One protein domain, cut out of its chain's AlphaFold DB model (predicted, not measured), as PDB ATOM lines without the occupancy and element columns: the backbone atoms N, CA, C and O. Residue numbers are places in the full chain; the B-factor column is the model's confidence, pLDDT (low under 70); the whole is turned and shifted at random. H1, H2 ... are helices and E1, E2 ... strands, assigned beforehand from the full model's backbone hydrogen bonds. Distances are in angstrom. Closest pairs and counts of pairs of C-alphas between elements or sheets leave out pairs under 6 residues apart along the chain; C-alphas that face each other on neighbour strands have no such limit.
ATOM      1  N   ALA A 158     163.984 134.037 139.040       94.94
ATOM      2  CA  ALA A 158     164.922 133.179 139.732       94.94
ATOM      3  C   ALA A 158     165.676 133.968 140.807       94.94
ATOM      4  O   ALA A 158     166.106 135.107 140.596       94.94
ATOM      5  N   GLN A 159     165.857 133.335 141.956       97.19
ATOM      6  CA  GLN A 159     166.792 133.731 142.995       97.19
ATOM      7  C   GLN A 159     168.068 132.898 142.863       97.19
ATOM      8  O   GLN A 159     168.079 131.837 142.240       97.19
ATOM      9  N   SER A 160     169.156 133.394 143.447       96.81
ATOM     10  CA  SER A 160     170.445 132.708 143.450       96.81
ATOM     11  C   SER A 160     170.907 132.453 144.876       96.81
ATOM     12  O   SER A 160     170.881 133.369 145.706       96.81
ATOM     13  N   MET A 161     171.421 131.257 145.126       96.69
ATOM     14  CA  MET A 161     172.250 130.962 146.290       96.69
ATOM     15  C   MET A 161     173.648 130.550 145.843       96.69
ATOM     16  O   MET A 161     173.819 129.908 144.811       96.69
ATOM     17  N   GLN A 162     174.647 130.962 146.614       97.62
ATOM     18  CA  GLN A 162     176.054 130.775 146.273       97.62
ATOM     19  C   GLN A 162     176.695 129.809 147.262       97.62
ATOM     20  O   GLN A 162     176.547 129.977 148.475       97.62
ATOM     21  N   TYR A 163     177.433 128.839 146.742       97.25
ATOM     22  CA  TYR A 163     178.233 127.879 147.488       97.25
ATOM     23  C   TYR A 163     179.705 128.001 147.091       97.25
ATOM     24  O   TYR A 163     180.035 128.438 145.989       97.25
ATOM     25  N   GLN A 164     180.587 127.592 147.995       96.69
ATOM     26  CA  GLN A 164     182.005 127.407 147.704       96.69
ATOM     27  C   GLN A 164     182.513 126.149 148.402       96.69
ATOM     28  O   GLN A 164     182.015 125.785 149.470       96.69
ATOM     29  N   VAL A 165     183.546 125.535 147.839       96.00
ATOM     30  CA  VAL A 165     184.338 124.508 148.512       96.00
ATOM     31  C   VAL A 165     185.549 125.175 149.149       96.00
ATOM     32  O   VAL A 165     186.436 125.666 148.453       96.00
ATOM     33  N   LEU A 166     185.594 125.194 150.478       94.06
ATOM     34  CA  LEU A 166     186.721 125.715 151.247       94.06
ATOM     35  C   LEU A 166     187.299 124.588 152.096       94.06
ATOM     36  O   LEU A 166     186.561 123.938 152.830       94.06
ATOM     37  N   GLU A 167     188.606 124.344 151.976       93.12
ATOM     38  CA  GLU A 167     189.307 123.287 152.729       93.12
ATOM     39  C   GLU A 167     188.650 121.897 152.571       93.12
ATOM     40  O   GLU A 167     188.592 121.101 153.505       93.12
ATOM     41  N   GLY A 168     188.131 121.607 151.371       91.12
ATOM     42  CA  GLY A 168     187.460 120.340 151.065       91.12
ATOM     43  C   GLY A 168     186.056 120.206 151.661       91.12
ATOM     44  O   GLY A 168     185.559 119.091 151.775       91.12
ATOM     45  N   GLN A 169     185.427 121.310 152.071       94.56
ATOM     46  CA  GLN A 169     184.069 121.331 152.616       94.56
ATOM     47  C   GLN A 169     183.181 122.304 151.840       94.56
ATOM     48  O   GLN A 169     183.547 123.465 151.637       94.56
ATOM     49  N   VAL A 170     181.985 121.855 151.461       96.69
ATOM     50  CA  VAL A 170     180.962 122.713 150.850       96.69
ATOM     51  C   VAL A 170     180.341 123.642 151.888       96.69
ATOM     52  O   VAL A 170     179.832 123.203 152.919       96.69
ATOM     53  N   GLN A 171     180.336 124.940 151.595       96.06
ATOM     54  CA  GLN A 171     179.770 125.969 152.460       96.06
ATOM     55  C   GLN A 171     178.903 126.941 151.662       96.06
ATOM     56  O   GLN A 171     179.356 127.537 150.682       96.06
ATOM     57  N   MET A 172     177.671 127.157 152.125       96.62
ATOM     58  CA  MET A 172     176.816 128.224 151.610       96.62
ATOM     59  C   MET A 172     177.420 129.587 151.972       96.62
ATOM     60  O   MET A 172     177.682 129.860 153.141       96.62
ATOM     61  N   GLN A 173     177.620 130.443 150.974       97.12
ATOM     62  CA  GLN A 173     178.201 131.777 151.125       97.12
ATOM     63  C   GLN A 173     177.144 132.863 151.277       97.12
ATOM     64  O   GLN A 173     177.260 133.743 152.127       97.12
ATOM     65  N   SER A 174     176.124 132.843 150.419       97.00
ATOM     66  CA  SER A 174     175.120 133.908 150.374       97.00
ATOM     67  C   SER A 174     173.850 133.479 149.642       97.00
ATOM     68  O   SER A 174     173.801 132.423 149.011       97.00
ATOM     69  N   GLY A 175     172.829 134.335 149.721       97.00
ATOM     70  CA  GLY A 175     171.527 134.142 149.091       97.00
ATOM     71  C   GLY A 175     170.468 133.584 150.049       97.00
ATOM     72  O   GLY A 175     170.793 133.128 151.147       97.00
ATOM     73  N   PRO A 176     169.184 133.658 149.671       97.62
ATOM     74  CA  PRO A 176     168.129 132.974 150.402       97.62
ATOM     75  C   PRO A 176     168.214 131.458 150.179       97.62
ATOM     76  O   PRO A 176     168.828 130.995 149.221       97.62
ATOM     77  N   ARG A 177     167.577 130.679 151.057       97.62
ATOM     78  CA  ARG A 177     167.322 129.255 150.801       97.62
ATOM     79  C   ARG A 177     165.981 129.092 150.081       97.62
ATOM     80  O   ARG A 177     165.076 129.883 150.362       97.62
ATOM     81  N   PRO A 178     165.847 128.089 149.199       97.62
ATOM     82  CA  PRO A 178     164.582 127.804 148.543       97.62
ATOM     83  C   PRO A 178     163.521 127.375 149.560       97.62
ATOM     84  O   PRO A 178     163.818 126.758 150.589       97.62
ATOM     85  N   GLN A 179     162.279 127.730 149.270       96.50
ATOM     86  CA  GLN A 179     161.105 127.354 150.046       96.50
ATOM     87  C   GLN A 179     160.542 126.018 149.556       96.50
ATOM     88  O   GLN A 179     160.948 125.499 148.519       96.50
ATOM     89  N   GLU A 180     159.598 125.448 150.305       95.31
ATOM     90  CA  GLU A 180     158.898 124.241 149.862       95.31
ATOM     91  C   GLU A 180     158.235 124.461 148.493       95.31
ATOM     92  O   GLU A 180     157.572 125.479 148.272       95.31
ATOM     93  N   GLY A 181     158.445 123.501 147.592       94.56
ATOM     94  CA  GLY A 181     157.907 123.488 146.235       94.56
ATOM     95  C   GLY A 181     158.664 124.348 145.223       94.56
ATOM     96  O   GLY A 181     158.334 124.293 144.041       94.56
ATOM     97  N   ASP A 182     159.689 125.100 145.642       96.56
ATOM     98  CA  ASP A 182     160.556 125.799 144.692       96.56
ATOM     99  C   ASP A 182     161.314 124.785 143.820       96.56
ATOM    100  O   ASP A 182     161.827 123.767 144.302       96.56
ATOM    101  N   ILE A 183     161.428 125.099 142.532       96.56
ATOM    102  CA  ILE A 183     162.288 124.382 141.595       96.56
ATOM    103  C   ILE A 183     163.719 124.856 141.813       96.56
ATOM    104  O   ILE A 183     163.981 126.058 141.835       96.56
ATOM    105  N   VAL A 184     164.644 123.911 141.955       96.69
ATOM    106  CA  VAL A 184     166.071 124.174 142.142       96.69
ATOM    107  C   VAL A 184     166.839 123.665 140.931       96.69
ATOM    108  O   VAL A 184     166.732 122.499 140.560       96.69
ATOM    109  N   LEU A 185     167.623 124.554 140.335       94.25
ATOM    110  CA  LEU A 185     168.417 124.358 139.135       94.25
ATOM    111  C   LEU A 185     169.903 124.360 139.494       94.25
ATOM    112  O   LEU A 185     170.440 125.353 139.999       94.25
ATOM    113  N   PHE A 186     170.563 123.239 139.229       89.19
ATOM    114  CA  PHE A 186     172.001 123.078 139.387       89.19
ATOM    115  C   PHE A 186     172.673 123.182 138.020       89.19
ATOM    116  O   PHE A 186     172.355 122.398 137.123       89.19
ATOM    117  N   ASP A 187     173.605 124.131 137.876       81.56
ATOM    118  CA  ASP A 187     174.313 124.394 136.613       81.56
ATOM    119  C   ASP A 187     173.339 124.609 135.433       81.56
ATOM    120  O   ASP A 187     173.389 123.965 134.386       81.56
ATOM    121  N   GLY A 188     172.354 125.490 135.647       78.56
ATOM    122  CA  GLY A 188     171.272 125.730 134.695       78.56
ATOM    123  C   GLY A 188     170.316 124.538 134.605       78.56
ATOM    124  O   GLY A 188     169.610 124.231 135.559       78.56
ATOM    125  N   ALA A 189     170.252 123.886 133.445       77.19
ATOM    126  CA  ALA A 189     169.338 122.766 133.197       77.19
ATOM    127  C   ALA A 189     169.965 121.386 133.462       77.19
ATOM    128  O   ALA A 189     169.294 120.372 133.271       77.19
ATOM    129  N   SER A 190     171.243 121.333 133.858       81.81
ATOM    130  CA  SER A 190     171.987 120.075 133.999       81.81
ATOM    131  C   SER A 190     171.363 119.145 135.041       81.81
ATOM    132  O   SER A 190     171.344 117.929 134.846       81.81
ATOM    133  N   HIS A 191     170.817 119.698 136.129       89.69
ATOM    134  CA  HIS A 191     170.032 118.929 137.091       89.69
ATOM    135  C   HIS A 191     168.940 119.775 137.748       89.69
ATOM    136  O   HIS A 191     169.174 120.918 138.144       89.69
ATOM    137  N   VAL A 192     167.745 119.194 137.871       93.31
ATOM    138  CA  VAL A 192     166.555 119.848 138.421       93.31
ATOM    139  C   VAL A 192     166.074 119.070 139.637       93.31
ATOM    140  O   VAL A 192     165.985 117.841 139.619       93.31
ATOM    141  N   MET A 193     165.780 119.793 140.710       95.25
ATOM    142  CA  MET A 193     165.358 119.247 141.996       95.25
ATOM    143  C   MET A 193     164.157 120.024 142.534       95.25
ATOM    144  O   MET A 193     163.886 121.149 142.108       95.25
ATOM    145  N   LEU A 194     163.462 119.435 143.505       96.12
ATOM    146  CA  LEU A 194     162.372 120.089 144.224       96.12
ATOM    147  C   LEU A 194     162.816 120.413 145.651       96.12
ATOM    148  O   LEU A 194     163.237 119.525 146.396       96.12
ATOM    149  N   ALA A 195     162.721 121.673 146.058       97.06
ATOM    150  CA  ALA A 195     163.042 122.065 147.419       97.06
ATOM    151  C   ALA A 195     161.958 121.624 148.405       97.06
ATOM    152  O   ALA A 195     160.759 121.791 148.185       97.06
ATOM    153  N   THR A 196     162.396 121.103 149.550       95.88
ATOM    154  CA  THR A 196     161.485 120.688 150.629       95.88
ATOM    155  C   THR A 196     161.162 121.820 151.605       95.88
ATOM    156  O   THR A 196     160.309 121.664 152.476       95.88
ATOM    157  N   GLY A 197     161.892 122.939 151.524       95.94
ATOM    158  CA  GLY A 197     161.855 124.031 152.502       95.94
ATOM    159  C   GLY A 197     162.492 123.696 153.859       95.94
ATOM    160  O   GLY A 197     162.541 124.558 154.738       95.94
ATOM    161  N   ARG A 198     162.988 122.468 154.060       96.88
ATOM    162  CA  ARG A 198     163.632 122.034 155.307       96.88
ATOM    163  C   ARG A 198     165.141 122.256 155.263       96.88
ATOM    164  O   ARG A 198     165.759 122.238 154.199       96.88
ATOM    165  N   THR A 199     165.736 122.433 156.447       97.12
ATOM    166  CA  THR A 199     167.186 122.618 156.587       97.12
ATOM    167  C   THR A 199     167.834 121.736 157.666       97.12
ATOM    168  O   THR A 199     168.284 122.255 158.698       97.12
ATOM    169  N   PRO A 200     167.859 120.402 157.502       95.56
ATOM    170  CA  PRO A 200     168.445 119.497 158.488       95.56
ATOM    171  C   PRO A 200     169.936 119.801 158.682       95.56
ATOM    172  O   PRO A 200     170.705 119.869 157.728       95.56
ATOM    173  N   GLY A 201     170.345 120.050 159.931       95.50
ATOM    174  CA  GLY A 201     171.732 120.420 160.243       95.50
ATOM    175  C   GLY A 201     172.204 121.716 159.569       95.50
ATOM    176  O   GLY A 201     173.404 121.918 159.424       95.50
ATOM    177  N   GLY A 202     171.279 122.576 159.129       96.00
ATOM    178  CA  GLY A 202     171.604 123.800 158.398       96.00
ATOM    179  C   GLY A 202     171.967 123.589 156.924       96.00
ATOM    180  O   GLY A 202     172.488 124.517 156.316       96.00
ATOM    181  N   LYS A 203     171.702 122.416 156.339       97.38
ATOM    182  CA  LYS A 203     171.885 122.127 154.904       97.38
ATOM    183  C   LYS A 203     170.557 122.232 154.150       97.38
ATOM    184  O   LYS A 203     169.533 121.953 154.752       97.38
ATOM    185  N   THR A 204     170.528 122.639 152.883       97.88
ATOM    186  CA  THR A 204     169.284 122.795 152.101       97.88
ATOM    187  C   THR A 204     168.795 121.433 151.635       97.88
ATOM    188  O   THR A 204     169.425 120.834 150.767       97.88
ATOM    189  N   GLU A 205     167.671 120.951 152.165       97.12
ATOM    190  CA  GLU A 205     167.128 119.651 151.772       97.12
ATOM    191  C   GLU A 205     166.280 119.735 150.498       97.12
ATOM    192  O   GLU A 205     165.351 120.547 150.384       97.12
ATOM    193  N   VAL A 206     166.569 118.832 149.566       96.12
ATOM    194  CA  VAL A 206     165.935 118.728 148.253       96.12
ATOM    195  C   VAL A 206     165.531 117.285 147.964       96.12
ATOM    196  O   VAL A 206     166.159 116.337 148.438       96.12
ATOM    197  N   LEU A 207     164.490 117.127 147.154       94.19
ATOM    198  CA  LEU A 207     164.176 115.878 146.481       94.19
ATOM    199  C   LEU A 207     164.859 115.879 145.112       94.19
ATOM    200  O   LEU A 207     164.609 116.761 144.286       94.19
ATOM    201  N   SER A 208     165.716 114.891 144.880       91.69
ATOM    202  CA  SER A 208     166.522 114.762 143.671       91.69
ATOM    203  C   SER A 208     166.149 113.495 142.910       91.69
ATOM    204  O   SER A 208     166.082 112.417 143.498       91.69
ATOM    205  N   PHE A 209     165.943 113.615 141.597       86.19
ATOM    206  CA  PHE A 209     165.761 112.473 140.703       86.19
ATOM    207  C   PHE A 209     166.872 112.442 139.658       86.19
ATOM    208  O   PHE A 209     166.755 112.975 138.563       86.19
ATOM    209  N   SER A 210     168.000 111.852 140.007       77.56
ATOM    210  CA  SER A 210     169.064 111.559 139.055       77.56
ATOM    211  C   SER A 210     169.898 110.451 139.660       77.56
ATOM    212  O   SER A 210     170.159 110.503 140.866       77.56
ATOM    213  N   PRO A 211     170.366 109.471 138.872       67.00
ATOM    214  CA  PRO A 211     171.491 108.700 139.343       67.00
ATOM    215  C   PRO A 211     172.612 109.713 139.561       67.00
ATOM    216  O   PRO A 211     172.795 110.636 138.757       67.00
ATOM    217  N   LEU A 212     173.327 109.588 140.676       59.22
ATOM    218  CA  LEU A 212     174.579 110.316 140.802       59.22
ATOM    219  C   LEU A 212     175.413 109.959 139.564       59.22
ATOM    220  O   LEU A 212     175.504 108.769 139.228       59.22
ATOM    221  N   PRO A 213     175.940 110.957 138.836       51.91
ATOM    222  CA  PRO A 213     176.756 110.668 137.675       51.91
ATOM    223  C   PRO A 213     177.902 109.746 138.104       51.91
ATOM    224  O   PRO A 213     178.477 109.894 139.182       51.91
ATOM    225  N   ILE A 214     178.219 108.755 137.276       47.72
ATOM    226  CA  ILE A 214     179.460 107.995 137.399       47.72
ATOM    227  C   ILE A 214     180.237 108.295 136.122       47.72
ATOM    228  O   ILE A 214     179.785 107.986 135.022       47.72
ATOM    229  N   TRP A 215     181.398 108.936 136.232       41.06
ATOM    230  CA  TRP A 215     182.294 108.995 135.079       41.06
ATOM    231  C   TRP A 215     183.128 107.716 135.076       41.06
ATOM    232  O   TRP A 215     183.830 107.429 136.045       41.06
ATOM    233  N   GLY A 216     183.018 106.938 134.000       46.78
ATOM    234  CA  GLY A 216     183.985 105.898 133.648       46.78
ATOM    235  C   GLY A 216     185.129 106.481 132.812       46.78
ATOM    236  O   GLY A 216     185.138 107.684 132.552       46.78
ATOM    237  N   GLU A 217     186.076 105.641 132.371       36.16
ATOM    238  CA  GLU A 217     187.258 105.989 131.549       36.16
ATOM    239  C   GLU A 217     186.906 106.795 130.272       36.16
ATOM    240  O   GLU A 217     186.857 106.268 129.163       36.16
ATOM    241  N   GLY A 218     186.641 108.096 130.414       34.44
ATOM    242  CA  GLY A 218     186.316 109.009 129.318       34.44
ATOM    243  C   GLY A 218     184.852 109.025 128.855       34.44
ATOM    244  O   GLY A 218     184.583 109.592 127.797       34.44
ATOM    245  N   SER A 219     183.900 108.450 129.604       39.41
ATOM    246  CA  SER A 219     182.466 108.571 129.281       39.41
ATOM    247  C   SER A 219     181.589 108.762 130.519       39.41
ATOM    248  O   SER A 219     181.818 108.170 131.574       39.41
ATOM    249  N   PHE A 220     180.579 109.619 130.373       42.41
ATOM    250  CA  PHE A 220     179.517 109.832 131.347       42.41
ATOM    251  C   PHE A 220     178.575 108.623 131.294       42.41
ATOM    252  O   PHE A 220     177.785 108.499 130.357       42.41
ATOM    253  N   THR A 221     178.680 107.702 132.251       47.00
ATOM    254  CA  THR A 221     177.772 106.549 132.341       47.00
ATOM    255  C   THR A 221     176.924 106.680 133.588       47.00
ATOM    256  O   THR A 221     177.421 106.642 134.710       47.00
ATOM    257  N   MET A 222     175.621 106.824 133.408       55.00
ATOM    258  CA  MET A 222     174.698 106.856 134.533       55.00
ATOM    259  C   MET A 222     174.731 105.507 135.256       55.00
ATOM    260  O   MET A 222     174.534 104.462 134.647       55.00
ATOM    261  N   GLY A 223     175.066 105.529 136.548       53.22
ATOM    262  CA  GLY A 223     175.467 104.331 137.294       53.22
ATOM    263  C   GLY A 223     174.383 103.275 137.496       53.22
ATOM    264  O   GLY A 223     174.695 102.120 137.783       53.22
ATOM    265  N   LYS A 224     173.114 103.666 137.372       56.09
ATOM    266  CA  LYS A 224     171.956 102.778 137.431       56.09
ATOM    267  C   LYS A 224     170.943 103.238 136.397       56.09
ATOM    268  O   LYS A 224     170.560 104.406 136.404       56.09
ATOM    269  N   ASP A 225     170.462 102.299 135.589       68.00
ATOM    270  CA  ASP A 225     169.325 102.548 134.703       68.00
ATOM    271  C   ASP A 225     168.061 102.823 135.517       68.00
ATOM    272  O   ASP A 225     167.203 103.541 135.042       68.00
ATOM    273  N   HIS A 226     167.963 102.306 136.748       78.62
ATOM    274  CA  HIS A 226     166.789 102.400 137.617       78.62
ATOM    275  C   HIS A 226     167.069 103.278 138.835       78.62
ATOM    276  O   HIS A 226     167.967 102.983 139.631       78.62
ATOM    277  N   VAL A 227     166.299 104.353 138.983       79.50
ATOM    278  CA  VAL A 227     166.523 105.385 139.997       79.50
ATOM    279  C   VAL A 227     165.221 105.670 140.724       79.50
ATOM    280  O   VAL A 227     164.166 105.777 140.101       79.50
ATOM    281  N   ALA A 228     165.303 105.761 142.049       84.94
ATOM    282  CA  ALA A 228     164.236 106.291 142.881       84.94
ATOM    283  C   ALA A 228     164.542 107.761 143.207       84.94
ATOM    284  O   ALA A 228     165.713 108.135 143.289       84.94
ATOM    285  N   PRO A 229     163.523 108.603 143.416       86.94
ATOM    286  CA  PRO A 229     163.721 109.932 143.977       86.94
ATOM    287  C   PRO A 229     164.325 109.829 145.380       86.94
ATOM    288  O   PRO A 229     163.817 109.093 146.228       86.94
ATOM    289  N   GLU A 230     165.376 110.598 145.642       90.88
ATOM    290  CA  GLU A 230     166.105 110.564 146.908       90.88
ATOM    291  C   GLU A 230     166.023 111.912 147.624       90.88
ATOM    292  O   GLU A 230     166.188 112.977 147.021       90.88
ATOM    293  N   LEU A 231     165.776 111.859 148.936       92.31
ATOM    294  CA  LEU A 231     165.972 113.010 149.810       92.31
ATOM    295  C   LEU A 231     167.455 113.151 150.120       92.31
ATOM    296  O   LEU A 231     168.096 112.220 150.607       92.31
ATOM    297  N   THR A 232     167.981 114.334 149.856       94.19
ATOM    298  CA  THR A 232     169.386 114.670 150.062       94.19
ATOM    299  C   THR A 232     169.507 116.160 150.357       94.19
ATOM    300  O   THR A 232     168.505 116.871 150.469       94.19
ATOM    301  N   THR A 233     170.729 116.657 150.496       96.19
ATOM    302  CA  THR A 233     170.986 118.088 150.618       96.19
ATOM    303  C   THR A 233     171.803 118.598 149.442       96.19
ATOM    304  O   THR A 233     172.590 117.852 148.859       96.19
ATOM    305  N   LEU A 234     171.633 119.874 149.083       95.50
ATOM    306  CA  LEU A 234     172.467 120.501 148.052       95.50
ATOM    307  C   LEU A 234     173.947 120.424 148.421       95.50
ATOM    308  O   LEU A 234     174.783 120.158 147.568       95.50
ATOM    309  N   GLU A 235     174.264 120.612 149.699       96.25
ATOM    310  CA  GLU A 235     175.617 120.526 150.226       96.25
ATOM    311  C   GLU A 235     176.216 119.125 150.032       96.25
ATOM    312  O   GLU A 235     177.352 119.019 149.578       96.25
ATOM    313  N   ASP A 236     175.461 118.060 150.318       94.50
ATOM    314  CA  ASP A 236     175.929 116.680 150.116       94.50
ATOM    315  C   ASP A 236     176.035 116.327 148.628       94.50
ATOM    316  O   ASP A 236     176.987 115.666 148.221       94.50
ATOM    317  N   LEU A 237     175.103 116.800 147.792       92.06
ATOM    318  CA  LEU A 237     175.182 116.626 146.339       92.06
ATOM    319  C   LEU A 237     176.418 117.309 145.753       92.06
ATOM    320  O   LEU A 237     177.158 116.681 145.000       92.06
ATOM    321  N   ILE A 238     176.666 118.570 146.121       92.81
ATOM    322  CA  ILE A 238     177.865 119.296 145.697       92.81
ATOM    323  C   ILE A 238     179.113 118.562 146.187       92.81
ATOM    324  O   ILE A 238     180.030 118.357 145.399       92.81
ATOM    325  N   GLN A 239     179.150 118.145 147.457       94.38
ATOM    326  CA  GLN A 239     180.310 117.456 148.019       94.38
ATOM    327  C   GLN A 239     180.595 116.159 147.259       94.38
ATOM    328  O   GLN A 239     181.732 115.922 146.869       94.38
ATOM    329  N   ASN A 240     179.562 115.372 146.956       89.19
ATOM    330  CA  ASN A 240     179.709 114.161 146.157       89.19
ATOM    331  C   ASN A 240     180.266 114.462 144.757       89.19
ATOM    332  O   ASN A 240     181.121 113.725 144.278       89.19
ATOM    333  N   LEU A 241     179.818 115.535 144.094       87.50
ATOM    334  CA  LEU A 241     180.351 115.926 142.782       87.50
ATOM    335  C   LEU A 241     181.820 116.361 142.856       87.50
ATOM    336  O   LEU A 241     182.597 116.028 141.964       87.50
ATOM    337  N   VAL A 242     182.203 117.074 143.915       90.12
ATOM    338  CA  VAL A 242     183.594 117.473 144.175       90.12
ATOM    339  C   VAL A 242     184.471 116.242 144.399       90.12
ATOM    340  O   VAL A 242     185.537 116.133 143.798       90.12
ATOM    341  N   ASP A 243     184.004 115.301 145.220       88.94
ATOM    342  CA  ASP A 243     184.734 114.076 145.553       88.94
ATOM    343  C   ASP A 243     184.872 113.148 144.336       88.94
ATOM    344  O   ASP A 243     185.909 112.508 144.149       88.94
ATOM    345  N   LEU A 244     183.838 113.082 143.488       83.38
ATOM    346  CA  LEU A 244     183.846 112.287 142.259       83.38
ATOM    347  C   LEU A 244     184.683 112.931 141.147       83.38
ATOM    348  O   LEU A 244     185.301 112.206 140.366       83.38
ATOM    349  N   TYR A 245     184.711 114.267 141.065       83.50
ATOM    350  CA  TYR A 245     185.378 115.017 139.992       83.50
ATOM    351  C   TYR A 245     186.310 116.107 140.534       83.50
ATOM    352  O   TYR A 245     186.105 117.298 140.259       83.50
ATOM    353  N   PRO A 246     187.384 115.724 141.245       85.88
ATOM    354  CA  PRO A 246     188.343 116.690 141.775       85.88
ATOM    355  C   PRO A 246     189.043 117.489 140.661       85.88
ATOM    356  O   PRO A 246     189.408 118.640 140.876       85.88
ATOM    357  N   ASP A 247     189.161 116.907 139.461       85.25
ATOM    358  CA  ASP A 247     189.778 117.521 138.277       85.25
ATOM    359  C   ASP A 247     188.754 118.163 137.313       85.25
ATOM    360  O   ASP A 247     189.077 118.473 136.164       85.25
ATOM    361  N   SER A 248     187.497 118.331 137.747       83.06
ATOM    362  CA  SER A 248     186.450 118.982 136.950       83.06
ATOM    363  C   SER A 248     186.850 120.413 136.558       83.06
ATOM    364  O   SER A 248     187.419 121.130 137.379       83.06
ATOM    365  N   PRO A 249     186.499 120.893 135.346       81.06
ATOM    366  CA  PRO A 249     186.687 122.298 134.978       81.06
ATOM    367  C   PRO A 249     185.730 123.253 135.715       81.06
ATOM    368  O   PRO A 249     185.819 124.465 135.519       81.06
ATOM    369  N   VAL A 250     184.794 122.730 136.514       83.44
ATOM    370  CA  VAL A 250     183.897 123.533 137.351       83.44
ATOM    371  C   VAL A 250     184.715 124.311 138.380       83.44
ATOM    372  O   VAL A 250     185.529 123.745 139.109       83.44
ATOM    373  N   ASP A 251     184.467 125.616 138.471       89.56
ATOM    374  CA  ASP A 251     185.040 126.450 139.524       89.56
ATOM    375  C   ASP A 251     184.333 126.166 140.858       89.56
ATOM    376  O   ASP A 251     183.363 126.822 141.236       89.56
ATOM    377  N   TRP A 252     184.824 125.166 141.591       90.62
ATOM    378  CA  TRP A 252     184.285 124.792 142.900       90.62
ATOM    379  C   TRP A 252     184.403 125.905 143.958       90.62
ATOM    380  O   TRP A 252     183.748 125.828 145.000       90.62
ATOM    381  N   ALA A 253     185.192 126.959 143.711       93.19
ATOM    382  CA  ALA A 253     185.233 128.134 144.577       93.19
ATOM    383  C   ALA A 253     184.024 129.064 144.365       93.19
ATOM    384  O   ALA A 253     183.792 129.958 145.182       93.19
ATOM    385  N   LYS A 254     183.242 128.860 143.297       93.81
ATOM    386  CA  LYS A 254     182.067 129.668 142.979       93.81
ATOM    387  C   LYS A 254     180.981 128.840 142.293       93.81
ATOM    388  O   LYS A 254     180.904 128.758 141.069       93.81
ATOM    389  N   ILE A 255     180.078 128.305 143.101       94.44
ATOM    390  CA  ILE A 255     178.948 127.500 142.643       94.44
ATOM    391  C   ILE A 255     177.672 128.322 142.815       94.44
ATOM    392  O   ILE A 255     177.297 128.660 143.939       94.44
ATOM    393  N   GLU A 256     176.988 128.623 141.715       94.75
ATOM    394  CA  GLU A 256     175.679 129.278 141.740       94.75
ATOM    395  C   GLU A 256     174.567 128.248 141.541       94.75
ATOM    396  O   GLU A 256     174.546 127.517 140.554       94.75
ATOM    397  N   ILE A 257     173.613 128.237 142.468       95.38
ATOM    398  CA  ILE A 257     172.363 127.490 142.350       95.38
ATOM    399  C   ILE A 257     171.238 128.489 142.126       95.38
ATOM    400  O   ILE A 257     171.079 129.446 142.893       95.38
ATOM    401  N   ARG A 258     170.447 128.256 141.080       96.62
ATOM    402  CA  ARG A 258     169.288 129.078 140.723       96.62
ATOM    403  C   ARG A 258     168.031 128.387 141.230       96.62
ATOM    404  O   ARG A 258     167.945 127.165 141.186       96.62
ATOM    405  N   PHE A 259     167.056 129.132 141.726       97.50
ATOM    406  CA  PHE A 259     165.788 128.542 142.151       97.50
ATOM    407  C   PHE A 259     164.641 129.542 142.096       97.50
ATOM    408  O   PHE A 259     164.864 130.751 142.034       97.50
ATOM    409  N   GLY A 260     163.409 129.053 142.139       96.25
ATOM    410  CA  GLY A 260     162.225 129.903 142.148       96.25
ATOM    411  C   GLY A 260     160.932 129.107 142.104       96.25
ATOM    412  O   GLY A 260     160.936 127.878 142.150       96.25
ATOM    413  N   LYS A 261     159.817 129.833 142.017       95.50
ATOM    414  CA  LYS A 261     158.483 129.231 141.953       95.50
ATOM    415  C   LYS A 261     158.285 128.471 140.652       95.50
ATOM    416  O   LYS A 261     158.743 128.919 139.596       95.50
TER     417      LYS A 261
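AT A GLANCE: This is residues 158 to 261 of the 271 residues of an uncharacterized protein of bacterium (Candidatus Blackallbacteria) CG17_big_fil_post_rev_8_21_14_2_50_48_46 (UniProt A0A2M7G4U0). One sheet of seven short strands is curled like part of a barrel round a single helix, H1, and a small two-stranded hairpin, E6 and E7, lies away from the sheet, near the last residue of H1. The sheet runs E2, E1, E9, E3, E4, E5, E8, all antiparallel, and the hairpin's two strands are antiparallel as well. The printed part has 104 residues, with nine named strands and one named helix in the order E1 to E8, H1, E9, and its class is mostly strand. It is compact, with a radius of gyration of the C-alphas of 13.4 A and spans of 38 by 33 by 25 A.

HOW THE PARTS SIT: E1, residues 159 to 166, and E2, residues 169 to 174, form a hairpin, with N 164 and O 171 3.0 A apart. On the other side of E1 is E9, residues 255 to 260, with N 161 and O 257 at 2.9 A. E9 is also the neighbour of E3, residues 183 to 186, with N 185 and O 258 at 2.8 A. E3, E4, residues 191 to 195, and E5, residues 205 to 208, form a meander, each strand the antiparallel neighbour of the one before: N 184 and O 193 are 2.9 A apart, N 207 and O 194 2.8 A. E6, residues 213 to 216, and E7, residues 219 to 222, form a hairpin, with N 216 and O 219 at 3.0 A. E8, residues 230 to 233, is an edge strand beside E5, with N 208 and O 230 at 2.9 A; the other edge strand is E2. H1, residues 234 to 244, is on one face of the strongly twisted seven-stranded sheet, giving two layers, and the sheet curls round it. The closest C-alphas of E2 and H1, those of Val 170 and Glu 235, are 5.8 A apart. Those of E6 and H1, Ile 214 and Leu 244, are 7.8 A apart. In H1 every O i to N i+4 pair is within hydrogen-bond range. E7 and H1 are apart.

IN THESE COORDINATES: E1 begins with C-alpha 159 at (166.792, 133.731, 142.995) and is 23.0 A long. E2 measures 15.6 A and E4 12.9 A. H1 measures 15.2 A, from C-alpha 234 at (172.467, 120.501, 148.052). E9 measures 16.9 A and ends with C-alpha 260 at (162.225, 129.903, 142.148).

THE WHOLE: The two C-alphas farthest apart, those of Gln 179 and Glu 217, are 38.5 A apart. The printed part has no cut and no long link. The mean pLDDT of the printed part is 86.3, and residues 211 to 225, which include E6 and E7, are under 70.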